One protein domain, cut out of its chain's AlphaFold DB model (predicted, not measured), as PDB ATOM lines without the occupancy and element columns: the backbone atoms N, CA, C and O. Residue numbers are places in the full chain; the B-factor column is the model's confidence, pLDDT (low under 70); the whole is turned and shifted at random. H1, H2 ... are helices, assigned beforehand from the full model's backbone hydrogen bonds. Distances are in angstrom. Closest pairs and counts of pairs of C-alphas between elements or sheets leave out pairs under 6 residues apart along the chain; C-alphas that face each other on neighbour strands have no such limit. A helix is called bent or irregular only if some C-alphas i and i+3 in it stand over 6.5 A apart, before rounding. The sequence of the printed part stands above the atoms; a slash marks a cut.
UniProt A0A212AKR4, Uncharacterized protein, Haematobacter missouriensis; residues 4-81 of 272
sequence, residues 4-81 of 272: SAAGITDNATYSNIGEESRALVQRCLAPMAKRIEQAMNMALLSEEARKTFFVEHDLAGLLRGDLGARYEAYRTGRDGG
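AT A GLANCE: This is residues 4 to 81 of the 272 residues of an uncharacterized protein of Haematobacter missouriensis (UniProt A0A212AKR4). One long, bent helix, H1, makes the length of the body, and after it the chain turns and folds back along the helix as a long link with no named element, residues 45 to 66. At the end of that link the second helix, H2, sticks out from the body, while residues 4 to 13 make a hook at the start of H1, on the other side of it from the link. The printed part has 78 residues with two named helices, in the order H1, H2, and no named strand; the class is all helix. The whole is extended, with a radius of gyration of the C-alphas of 18.3 A, and flat, spanning 50 by 41 by 14 A.

IN THESE COORDINATES: H1, residues 14 to 44, was assigned as one helix by its hydrogen bonds but is bent: C-alphas 27 and 30 are 6.5 A apart. Its arm H1a, residues 14 to 27, begins at C-alpha 14 (105.274, -62.121, 138.922) and is 19.9 A long. Its arm H1b, residues 30 to 44, is 20.3 A long and ends at C-alpha 44 (135.046, -74.967, 164.245). H2, residues 67 to 79, is 18.4 A long and ends at C-alpha 79 (92.502, -85.929, 139.602).

HOW THE PARTS SIT: H1a and H1b are near each other, with 5 pairs of C-alphas within 10 A. Their lines stand at a shallow tilt of 34 degrees, only just short of steep. H2 is apart from both arms. In H1a, H1b and H2 every O i to N i+4 pair is within hydrogen-bond range.

THE WHOLE: The C-alphas of Asn 11 and Glu 48, the two farthest apart, are 53.1 A apart. Residues 67 to 81 stand free. The link from H1 to H2 is long, with 22 residues, and the printed part has no cut. The mean pLDDT of the printed part is 71.6; residue 5, residue 7, residues 9 to 18 and residues 60 to 81 are under 70.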
ATOM      1  N   SER A   4     116.486 -59.955 137.285       71.44
ATOM      2  CA  SER A   4     115.634 -59.290 138.286       71.44
ATOM      3  C   SER A   4     116.366 -58.985 139.598       71.44
ATOM      4  O   SER A   4     116.148 -57.938 140.202       71.44
ATOM      5  N   ALA A   5     117.294 -59.852 140.018       67.62
ATOM      6  CA  ALA A   5     118.124 -59.631 141.202       67.62
ATOM      7  C   ALA A   5     119.207 -58.556 140.984       67.62
ATOM      8  O   ALA A   5     119.742 -58.025 141.954       67.62
ATOM      9  N   ALA A   6     119.531 -58.239 139.725       72.12
ATOM     10  CA  ALA A   6     120.461 -57.178 139.337       72.12
ATOM     11  C   ALA A   6     119.755 -55.840 139.031       72.12
ATOM     12  O   ALA A   6     120.406 -54.894 138.595       72.12
ATOM     13  N   GLY A   7     118.436 -55.754 139.253       67.94
ATOM     14  CA  GLY A   7     117.641 -54.544 139.022       67.94
ATOM     15  C   GLY A   7     117.203 -54.330 137.570       67.94
ATOM     16  O   GLY A   7     116.635 -53.288 137.258       67.94
ATOM     17  N   ILE A   8     117.428 -55.306 136.685       71.81
ATOM     18  CA  ILE A   8     117.014 -55.257 135.279       71.81
ATOM     19  C   ILE A   8     115.654 -55.957 135.185       71.81
ATOM     20  O   ILE A   8     115.571 -57.178 135.309       71.81
ATOM     21  N   THR A   9     114.578 -55.181 135.037       66.62
ATOM     22  CA  THR A   9     113.184 -55.673 135.104       66.62
ATOM     23  C   THR A   9     112.422 -55.513 133.789       66.62
ATOM     24  O   THR A   9     111.194 -55.437 133.779       66.62
ATOM     25  N   ASP A  10     113.133 -55.511 132.661       55.47
ATOM     26  CA  ASP A  10     112.513 -55.431 131.339       55.47
ATOM     27  C   ASP A  10     111.634 -56.677 131.098       55.47
ATOM     28  O   ASP A  10     112.123 -57.798 130.981       55.47
ATOM     29  N   ASN A  11     110.310 -56.475 131.057       59.94
ATOM     30  CA  ASN A  11     109.259 -57.494 130.867       59.94
ATOM     31  C   ASN A  11     109.092 -58.544 131.990       59.94
ATOM     32  O   ASN A  11     108.591 -59.649 131.752       59.94
ATOM     33  N   ALA A  12     109.459 -58.221 133.232       58.91
ATOM     34  CA  ALA A  12     109.314 -59.148 134.355       58.91
ATOM     35  C   ALA A  12     107.841 -59.314 134.806       58.91
ATOM     36  O   ALA A  12     107.199 -58.371 135.260       58.91
ATOM     37  N   THR A  13     107.306 -60.539 134.726       61.34
ATOM     38  CA  THR A  13     105.991 -60.918 135.292       61.34
ATOM     39  C   THR A  13     106.178 -61.602 136.656       61.34
ATOM     40  O   THR A  13     107.196 -62.262 136.867       61.34
ATOM     41  N   TYR A  14     105.207 -61.507 137.578       57.88
ATOM     42  CA  TYR A  14     105.274 -62.121 138.922       57.88
ATOM     43  C   TYR A  14     105.655 -63.615 138.918       57.88
ATOM     44  O   TYR A  14     106.410 -64.060 139.784       57.88
ATOM     45  N   SER A  15     105.180 -64.387 137.934       59.34
ATOM     46  CA  SER A  15     105.537 -65.800 137.745       59.34
ATOM     47  C   SER A  15     107.026 -65.990 137.439       59.34
ATOM     48  O   SER A  15     107.687 -66.817 138.067       59.34
ATOM     49  N   ASN A  16     107.570 -65.172 136.536       68.06
ATOM     50  CA  ASN A  16     108.957 -65.262 136.078       68.06
ATOM     51  C   ASN A  16     109.929 -64.810 137.178       68.06
ATOM     52  O   ASN A  16     110.966 -65.434 137.381       68.06
ATOM     53  N   ILE A  17     109.558 -63.795 137.966       65.06
ATOM     54  CA  ILE A  17     110.338 -63.339 139.129       65.06
ATOM     55  C   ILE A  17     110.432 -64.446 140.195       65.06
ATOM     56  O   ILE A  17     111.484 -64.643 140.804       65.06
ATOM     57  N   GLY A  18     109.354 -65.209 140.410       68.75
ATOM     58  CA  GLY A  18     109.351 -66.342 141.340       68.75
ATOM     59  C   GLY A  18     110.276 -67.486 140.908       68.75
ATOM     60  O   GLY A  18     110.953 -68.089 141.745       68.75
ATOM     61  N   GLU A  19     110.341 -67.780 139.609       71.12
ATOM     62  CA  GLU A  19     111.278 -68.765 139.053       71.12
ATOM     63  C   GLU A  19     112.729 -68.277 139.100       71.12
ATOM     64  O   GLU A  19     113.620 -69.028 139.506       71.12
ATOM     65  N   GLU A  20     112.969 -67.004 138.782       73.44
ATOM     66  CA  GLU A  20     114.289 -66.382 138.895       73.44
ATOM     67  C   GLU A  20     114.797 -66.356 140.342       73.44
ATOM     68  O   GLU A  20     115.966 -66.657 140.586       73.44
ATOM     69  N   SER A  21     113.924 -66.093 141.318       72.12
ATOM     70  CA  SER A  21     114.262 -66.158 142.745       72.12
ATOM     71  C   SER A  21     114.705 -67.567 143.162       72.12
ATOM     72  O   SER A  21     115.737 -67.732 143.818       72.12
ATOM     73  N   ARG A  22     114.012 -68.619 142.700       73.94
ATOM     74  CA  ARG A  22     114.440 -70.012 142.939       73.94
ATOM     75  C   ARG A  22     115.763 -70.329 142.250       73.94
ATOM     76  O   ARG A  22     116.628 -70.959 142.862       73.94
ATOM     77  N   ALA A  23     115.950 -69.871 141.013       77.00
ATOM     78  CA  ALA A  23     117.196 -70.055 140.278       77.00
ATOM     79  C   ALA A  23     118.381 -69.357 140.968       77.00
ATOM     80  O   ALA A  23     119.474 -69.922 141.003       77.00
ATOM     81  N   LEU A  24     118.172 -68.179 141.566       79.19
ATOM     82  CA  LEU A  24     119.170 -67.483 142.384       79.19
ATOM     83  C   LEU A  24     119.571 -68.316 143.609       79.19
ATOM     84  O   LEU A  24     120.763 -68.508 143.861       79.19
ATOM     85  N   VAL A  25     118.591 -68.842 144.350       79.75
ATOM     86  CA  VAL A  25     118.861 -69.657 145.545       79.75
ATOM     87  C   VAL A  25     119.627 -70.925 145.166       79.75
ATOM     88  O   VAL A  25     120.653 -71.225 145.771       79.75
ATOM     89  N   GLN A  26     119.188 -71.640 144.127       78.56
ATOM     90  CA  GLN A  26     119.804 -72.904 143.713       78.56
ATOM     91  C   GLN A  26     121.196 -72.730 143.099       78.56
ATOM     92  O   GLN A  26     122.093 -73.520 143.382       78.56
ATOM     93  N   ARG A  27     121.385 -71.728 142.233       79.19
ATOM     94  CA  ARG A  27     122.614 -71.593 141.431       79.19
ATOM     95  C   ARG A  27     123.655 -70.678 142.060       79.19
ATOM     96  O   ARG A  27     124.824 -70.786 141.706       79.19
ATOM     97  N   CYS A  28     123.259 -69.777 142.957       80.00
ATOM     98  CA  CYS A  28     124.171 -68.793 143.542       80.00
ATOM     99  C   CYS A  28     124.308 -68.963 145.059       80.00
ATOM    100  O   CYS A  28     125.431 -69.087 145.546       80.00
ATOM    101  N   LEU A  29     123.198 -69.025 145.802       80.88
ATOM    102  CA  LEU A  29     123.258 -69.059 147.270       80.88
ATOM    103  C   LEU A  29     123.631 -70.439 147.821       80.88
ATOM    104  O   LEU A  29     124.489 -70.515 148.693       80.88
ATOM    105  N   ALA A  30     123.064 -71.527 147.295       82.12
ATOM    106  CA  ALA A  30     123.354 -72.874 147.789       82.12
ATOM    107  C   ALA A  30     124.834 -73.289 147.619       82.12
ATOM    108  O   ALA A  30     125.418 -73.794 148.580       82.12
ATOM    109  N   PRO A  31     125.509 -73.029 146.477       83.62
ATOM    110  CA  PRO A  31     126.942 -73.303 146.355       83.62
ATOM    111  C   PRO A  31     127.796 -72.455 147.306       83.62
ATOM    112  O   PRO A  31     128.791 -72.940 147.843       83.62
ATOM    113  N   MET A  32     127.414 -71.196 147.537       84.44
ATOM    114  CA  MET A  32     128.123 -70.309 148.459       84.44
ATOM    115  C   MET A  32     127.937 -70.741 149.919       84.44
ATOM    116  O   MET A  32     128.926 -70.823 150.646       84.44
ATOM    117  N   ALA A  33     126.712 -71.092 150.317       84.06
ATOM    118  CA  ALA A  33     126.399 -71.635 151.635       84.06
ATOM    119  C   ALA A  33     127.212 -72.905 151.913       84.06
ATOM    120  O   ALA A  33     127.897 -72.982 152.928       84.06
ATOM    121  N   LYS A  34     127.276 -73.831 150.946       84.50
ATOM    122  CA  LYS A  34     128.063 -75.065 151.071       84.50
ATOM    123  C   LYS A  34     129.565 -74.817 151.236       84.50
ATOM    124  O   LYS A  34     130.234 -75.522 151.988       84.50
ATOM    125  N   ARG A  35     130.119 -73.806 150.558       86.81
ATOM    126  CA  ARG A  35     131.528 -73.411 150.748       86.81
ATOM    127  C   ARG A  35     131.781 -72.870 152.155       86.81
ATOM    128  O   ARG A  35     132.818 -73.171 152.739       86.81
ATOM    129  N   ILE A  36     130.844 -72.091 152.692       87.06
ATOM    130  CA  ILE A  36     130.923 -71.561 154.059       87.06
ATOM    131  C   ILE A  36     130.786 -72.700 155.075       87.06
ATOM    132  O   ILE A  36     131.587 -72.773 155.998       87.06
ATOM    133  N   GLU A  37     129.864 -73.640 154.871       86.75
ATOM    134  CA  GLU A  37     129.712 -74.840 155.710       86.75
ATOM    135  C   GLU A  37     130.984 -75.676 155.750       86.75
ATOM    136  O   GLU A  37     131.421 -76.087 156.818       86.75
ATOM    137  N   GLN A  38     131.621 -75.904 154.600       85.31
ATOM    138  CA  GLN A  38     132.895 -76.619 154.543       85.31
ATOM    139  C   GLN A  38     133.991 -75.876 155.315       85.31
ATOM    140  O   GLN A  38     134.722 -76.499 156.081       85.31
ATOM    141  N   ALA A  39     134.074 -74.549 155.179       86.75
ATOM    142  CA  ALA A  39     135.018 -73.739 155.944       86.75
ATOM    143  C   ALA A  39     134.730 -73.784 157.458       86.75
ATOM    144  O   ALA A  39     135.652 -73.966 158.248       86.75
ATOM    145  N   MET A  40     133.461 -73.693 157.864       84.00
ATOM    146  CA  MET A  40     133.035 -73.773 159.264       84.00
ATOM    147  C   MET A  40     133.287 -75.160 159.857       84.00
ATOM    148  O   MET A  40     133.811 -75.258 160.961       84.00
ATOM    149  N   ASN A  41     133.006 -76.231 159.117       83.50
ATOM    150  CA  ASN A  41     133.296 -77.598 159.550       83.50
ATOM    151  C   ASN A  41     134.806 -77.843 159.697       83.50
ATOM    152  O   ASN A  41     135.214 -78.624 160.550       83.50
ATOM    153  N   MET A  42     135.655 -77.175 158.908       82.88
ATOM    154  CA  MET A  42     137.109 -77.264 159.078       82.88
ATOM    155  C   MET A  42     137.639 -76.409 160.233       82.88
ATOM    156  O   MET A  42     138.574 -76.838 160.903       82.88
ATOM    157  N   ALA A  43     137.074 -75.220 160.446       84.62
ATOM    158  CA  ALA A  43     137.576 -74.248 161.417       84.62
ATOM    159  C   ALA A  43     137.016 -74.437 162.836       84.62
ATOM    160  O   ALA A  43     137.706 -74.132 163.803       84.62
ATOM    161  N   LEU A  44     135.770 -74.907 162.967       83.12
ATOM    162  CA  LEU A  44     135.046 -74.967 164.245       83.12
ATOM    163  C   LEU A  44     134.943 -76.380 164.825       83.12
ATOM    164  O   LEU A  44     134.697 -76.520 166.021       83.12
ATOM    165  N   LEU A  45     135.110 -77.423 164.006       83.06
ATOM    166  CA  LEU A  45     135.015 -78.814 164.451       83.06
ATOM    167  C   LEU A  45     136.386 -79.493 164.402       83.06
ATOM    168  O   LEU A  45     137.093 -79.441 163.393       83.06
ATOM    169  N   SER A  46     136.737 -80.179 165.493       82.31
ATOM    170  CA  SER A  46     137.906 -81.060 165.552       82.31
ATOM    171  C   SER A  46     137.720 -82.286 164.651       82.31
ATOM    172  O   SER A  46     136.603 -82.627 164.256       82.31
ATOM    173  N   GLU A  47     138.810 -82.989 164.333       77.69
ATOM    174  CA  GLU A  47     138.763 -84.162 163.446       77.69
ATOM    175  C   GLU A  47     137.799 -85.254 163.923       77.69
ATOM    176  O   GLU A  47     137.170 -85.935 163.114       77.69
ATOM    177  N   GLU A  48     137.665 -85.396 165.240       80.56
ATOM    178  CA  GLU A  48     136.761 -86.345 165.883       80.56
ATOM    179  C   GLU A  48     135.307 -85.869 165.811       80.56
ATOM    180  O   GLU A  48     134.429 -86.647 165.439       80.56
ATOM    181  N   ALA A  49     135.053 -84.579 166.067       77.25
ATOM    182  CA  ALA A  49     133.712 -84.000 166.016       77.25
ATOM    183  C   ALA A  49     133.121 -83.999 164.596       77.25
ATOM    184  O   ALA A  49     131.910 -84.154 164.446       77.25
ATOM    185  N   ARG A  50     133.958 -83.914 163.550       79.19
ATOM    186  CA  ARG A  50     133.536 -84.005 162.136       79.19
ATOM    187  C   ARG A  50     132.918 -85.356 161.751       79.19
ATOM    188  O   ARG A  50     132.263 -85.443 160.716       79.19
ATOM    189  N   LYS A  51     133.124 -86.415 162.546       77.81
ATOM    190  CA  LYS A  51     132.519 -87.740 162.300       77.81
ATOM    191  C   LYS A  51     131.071 -87.825 162.782       77.81
ATOM    192  O   LYS A  51     130.323 -88.665 162.293       77.81
ATOM    193  N   THR A  52     130.689 -86.982 163.738       79.94
ATOM    194  CA  THR A  52     129.374 -87.017 164.396       79.94
ATOM    195  C   THR A  52     128.538 -85.771 164.143       79.94
ATOM    196  O   THR A  52     127.314 -85.857 164.161       79.94
ATOM    197  N   PHE A  53     129.171 -84.624 163.897       77.69
ATOM    198  CA  PHE A  53     128.501 -83.337 163.745       77.69
ATOM    199  C   PHE A  53     128.925 -82.649 162.451       77.69
ATOM    200  O   PHE A  53     130.083 -82.711 162.038       77.69
ATOM    201  N   PHE A  54     127.973 -81.961 161.832       79.00
ATOM    202  CA  PHE A  54     128.200 -81.092 160.688       79.00
ATOM    203  C   PHE A  54     127.314 -79.855 160.817       79.00
ATOM    204  O   PHE A  54     126.224 -79.905 161.385       79.00
ATOM    205  N   VAL A  55     127.803 -78.736 160.299       81.44
ATOM    206  CA  VAL A  55     127.062 -77.481 160.179       81.44
ATOM    207  C   VAL A  55     126.469 -77.402 158.771       81.44
ATOM    208  O   VAL A  55     127.205 -77.574 157.799       81.44
ATOM    209  N   GLU A  56     125.165 -77.137 158.672       83.56
ATOM    210  CA  GLU A  56     124.413 -76.956 157.420       83.56
ATOM    211  C   GLU A  56     123.474 -75.742 157.532       83.56
ATOM    212  O   GLU A  56     122.890 -75.493 158.591       83.56
ATOM    213  N   HIS A  57     123.309 -74.986 156.445       83.06
ATOM    214  CA  HIS A  57     122.307 -73.931 156.326       83.06
ATOM    215  C   HIS A  57     120.984 -74.499 155.791       83.06
ATOM    216  O   HIS A  57     120.919 -75.019 154.676       83.06
ATOM    217  N   ASP A  58     119.889 -74.314 156.532       79.50
ATOM    218  CA  ASP A  58     118.547 -74.684 156.064       79.50
ATOM    219  C   ASP A  58     118.021 -73.680 155.019       79.50
ATOM    220  O   ASP A  58     117.430 -72.645 155.335       79.50
ATOM    221  N   LEU A  59     118.212 -74.008 153.739       72.75
ATOM    222  CA  LEU A  59     117.661 -73.255 152.606       72.75
ATOM    223  C   LEU A  59     116.281 -73.777 152.153       72.75
ATOM    224  O   LEU A  59     115.707 -73.265 151.184       72.75
ATOM    225  N   ALA A  60     115.700 -74.769 152.840       65.25
ATOM    226  CA  ALA A  60     114.427 -75.383 152.456       65.25
ATOM    227  C   ALA A  60     113.229 -74.435 152.633       65.25
ATOM    228  O   ALA A  60     112.176 -74.634 152.021       65.25
ATOM    229  N   GLY A  61     113.370 -73.394 153.461       66.19
ATOM    230  CA  GLY A  61     112.410 -72.292 153.557       66.19
ATOM    231  C   GLY A  61     112.356 -71.434 152.289       66.19
ATOM    232  O   GLY A  61     111.268 -71.117 151.818       66.19
ATOM    233  N   LEU A  62     113.517 -71.133 151.696       67.25
ATOM    234  CA  LEU A  62     113.664 -70.279 150.506       67.25
ATOM    235  C   LEU A  62     113.290 -71.002 149.205       67.25
ATOM    236  O   LEU A  62     112.823 -70.387 148.250       67.25
ATOM    237  N   LEU A  63     113.472 -72.323 149.170       62.75
ATOM    238  CA  LEU A  63     113.106 -73.178 148.036       62.75
ATOM    239  C   LEU A  63     111.662 -73.681 148.101       62.75
ATOM    240  O   LEU A  63     111.188 -74.325 147.158       62.75
ATOM    241  N   ARG A  64     110.948 -73.416 149.203       59.53
ATOM    242  CA  ARG A  64     109.563 -73.847 149.361       59.53
ATOM    243  C   ARG A  64     108.728 -73.126 148.304       59.53
ATOM    244  O   ARG A  64     108.626 -71.905 148.291       59.53
ATOM    245  N   GLY A  65     108.194 -73.906 147.363       60.09
ATOM    246  CA  GLY A  65     107.279 -73.429 146.330       60.09
ATOM    247  C   GLY A  65     106.144 -72.570 146.902       60.09
ATOM    248  O   GLY A  65     105.846 -72.668 148.093       60.09
ATOM    249  N   ASP A  66     105.482 -71.786 146.049       62.84
ATOM    250  CA  ASP A  66     104.222 -71.142 146.431       62.84
ATOM    251  C   ASP A  66     103.250 -72.210 146.970       62.84
ATOM    252  O   ASP A  66     103.093 -73.288 146.383       62.84
ATOM    253  N   LEU A  67     102.644 -71.932 148.126       53.09
ATOM    254  CA  LEU A  67     101.687 -72.827 148.777       53.09
ATOM    255  C   LEU A  67     100.533 -73.154 147.823       53.09
ATOM    256  O   LEU A  67     100.116 -74.313 147.766       53.09
ATOM    257  N   GLY A  68     100.092 -72.177 147.022       61.50
ATOM    258  CA  GLY A  68      99.072 -72.349 145.988       61.50
ATOM    259  C   GLY A  68      99.459 -73.407 144.955       61.50
ATOM    260  O   GLY A  68      98.758 -74.408 144.808       61.50
ATOM    261  N   ALA A  69     100.629 -73.262 144.329       57.91
ATOM    262  CA  ALA A  69     101.144 -74.222 143.347       57.91
ATOM    263  C   ALA A  69     101.285 -75.659 143.900       57.91
ATOM    264  O   ALA A  69     101.075 -76.635 143.178       57.91
ATOM    265  N   ARG A  70     101.594 -75.827 145.197       54.38
ATOM    266  CA  ARG A  70     101.646 -77.162 145.832       54.38
ATOM    267  C   ARG A  70     100.257 -77.764 146.016       54.38
ATOM    268  O   ARG A  70     100.079 -78.959 145.791       54.38
ATOM    269  N   TYR A  71      99.273 -76.961 146.418       60.78
ATOM    270  CA  TYR A  71      97.892 -77.428 146.528       60.78
ATOM    271  C   TYR A  71      97.290 -77.764 145.163       60.78
ATOM    272  O   TYR A  71      96.583 -78.767 145.061       60.78
ATOM    273  N   GLU A  72      97.638 -77.007 144.123       61.06
ATOM    274  CA  GLU A  72      97.308 -77.328 142.734       61.06
ATOM    275  C   GLU A  72      97.960 -78.637 142.281       61.06
ATOM    276  O   GLU A  72      97.264 -79.517 141.788       61.06
ATOM    277  N   ALA A  73      99.253 -78.846 142.544       55.56
ATOM    278  CA  ALA A  73      99.926 -80.107 142.225       55.56
ATOM    279  C   ALA A  73      99.293 -81.310 142.951       55.56
ATOM    280  O   ALA A  73      99.130 -82.382 142.364       55.56
ATOM    281  N   TYR A  74      98.871 -81.140 144.210       60.81
ATOM    282  CA  TYR A  74      98.119 -82.173 144.926       60.81
ATOM    283  C   TYR A  74      96.705 -82.377 144.375       60.81
ATOM    284  O   TYR A  74      96.179 -83.481 144.487       60.81
ATOM    285  N   ARG A  75      96.058 -81.341 143.834       61.31
ATOM    286  CA  ARG A  75      94.756 -81.447 143.160       61.31
ATOM    287  C   ARG A  75      94.908 -82.216 141.850       61.31
ATOM    288  O   ARG A  75      94.311 -83.274 141.721       61.31
ATOM    289  N   THR A  76      95.825 -81.798 140.980       67.75
ATOM    290  CA  THR A  76      96.142 -82.481 139.716       67.75
ATOM    291  C   THR A  76      96.580 -83.925 139.940       67.75
ATOM    292  O   THR A  76      96.161 -84.820 139.215       67.75
ATOM    293  N   GLY A  77      97.371 -84.197 140.982       55.47
ATOM    294  CA  GLY A  77      97.773 -85.564 141.299       55.47
ATOM    295  C   GLY A  77      96.652 -86.451 141.848       55.47
ATOM    296  O   GLY A  77      96.707 -87.670 141.679       55.47
ATOM    297  N   ARG A  78      95.627 -85.857 142.474       54.62
ATOM    298  CA  ARG A  78      94.398 -86.560 142.879       54.62
ATOM    299  C   ARG A  78      93.482 -86.813 141.687       54.62
ATOM    300  O   ARG A  78      92.971 -87.921 141.569       54.62
ATOM    301  N   ASP A  79      93.323 -85.824 140.812       59.69
ATOM    302  CA  ASP A  79      92.502 -85.929 139.602       59.69
ATOM    303  C   ASP A  79      93.116 -86.933 138.603       59.69
ATOM    304  O   ASP A  79      92.395 -87.682 137.951       59.69
ATOM    305  N   GLY A  80      94.452 -87.021 138.549       52.78
ATOM    306  CA  GLY A  80      95.210 -87.955 137.707       52.78
ATOM    307  C   GLY A  80      95.379 -89.376 138.267       52.78
ATOM    308  O   GLY A  80      96.020 -90.208 137.632       52.78
ATOM    309  N   GLY A  81      94.849 -89.681 139.456       44.38
ATOM    310  CA  GLY A  81      94.801 -91.046 140.007       44.38
ATOM    311  C   GLY A  81      96.134 -91.672 140.461       44.38
ATOM    312  O   GLY A  81      96.110 -92.717 141.113       44.38
TER     313      GLY A  81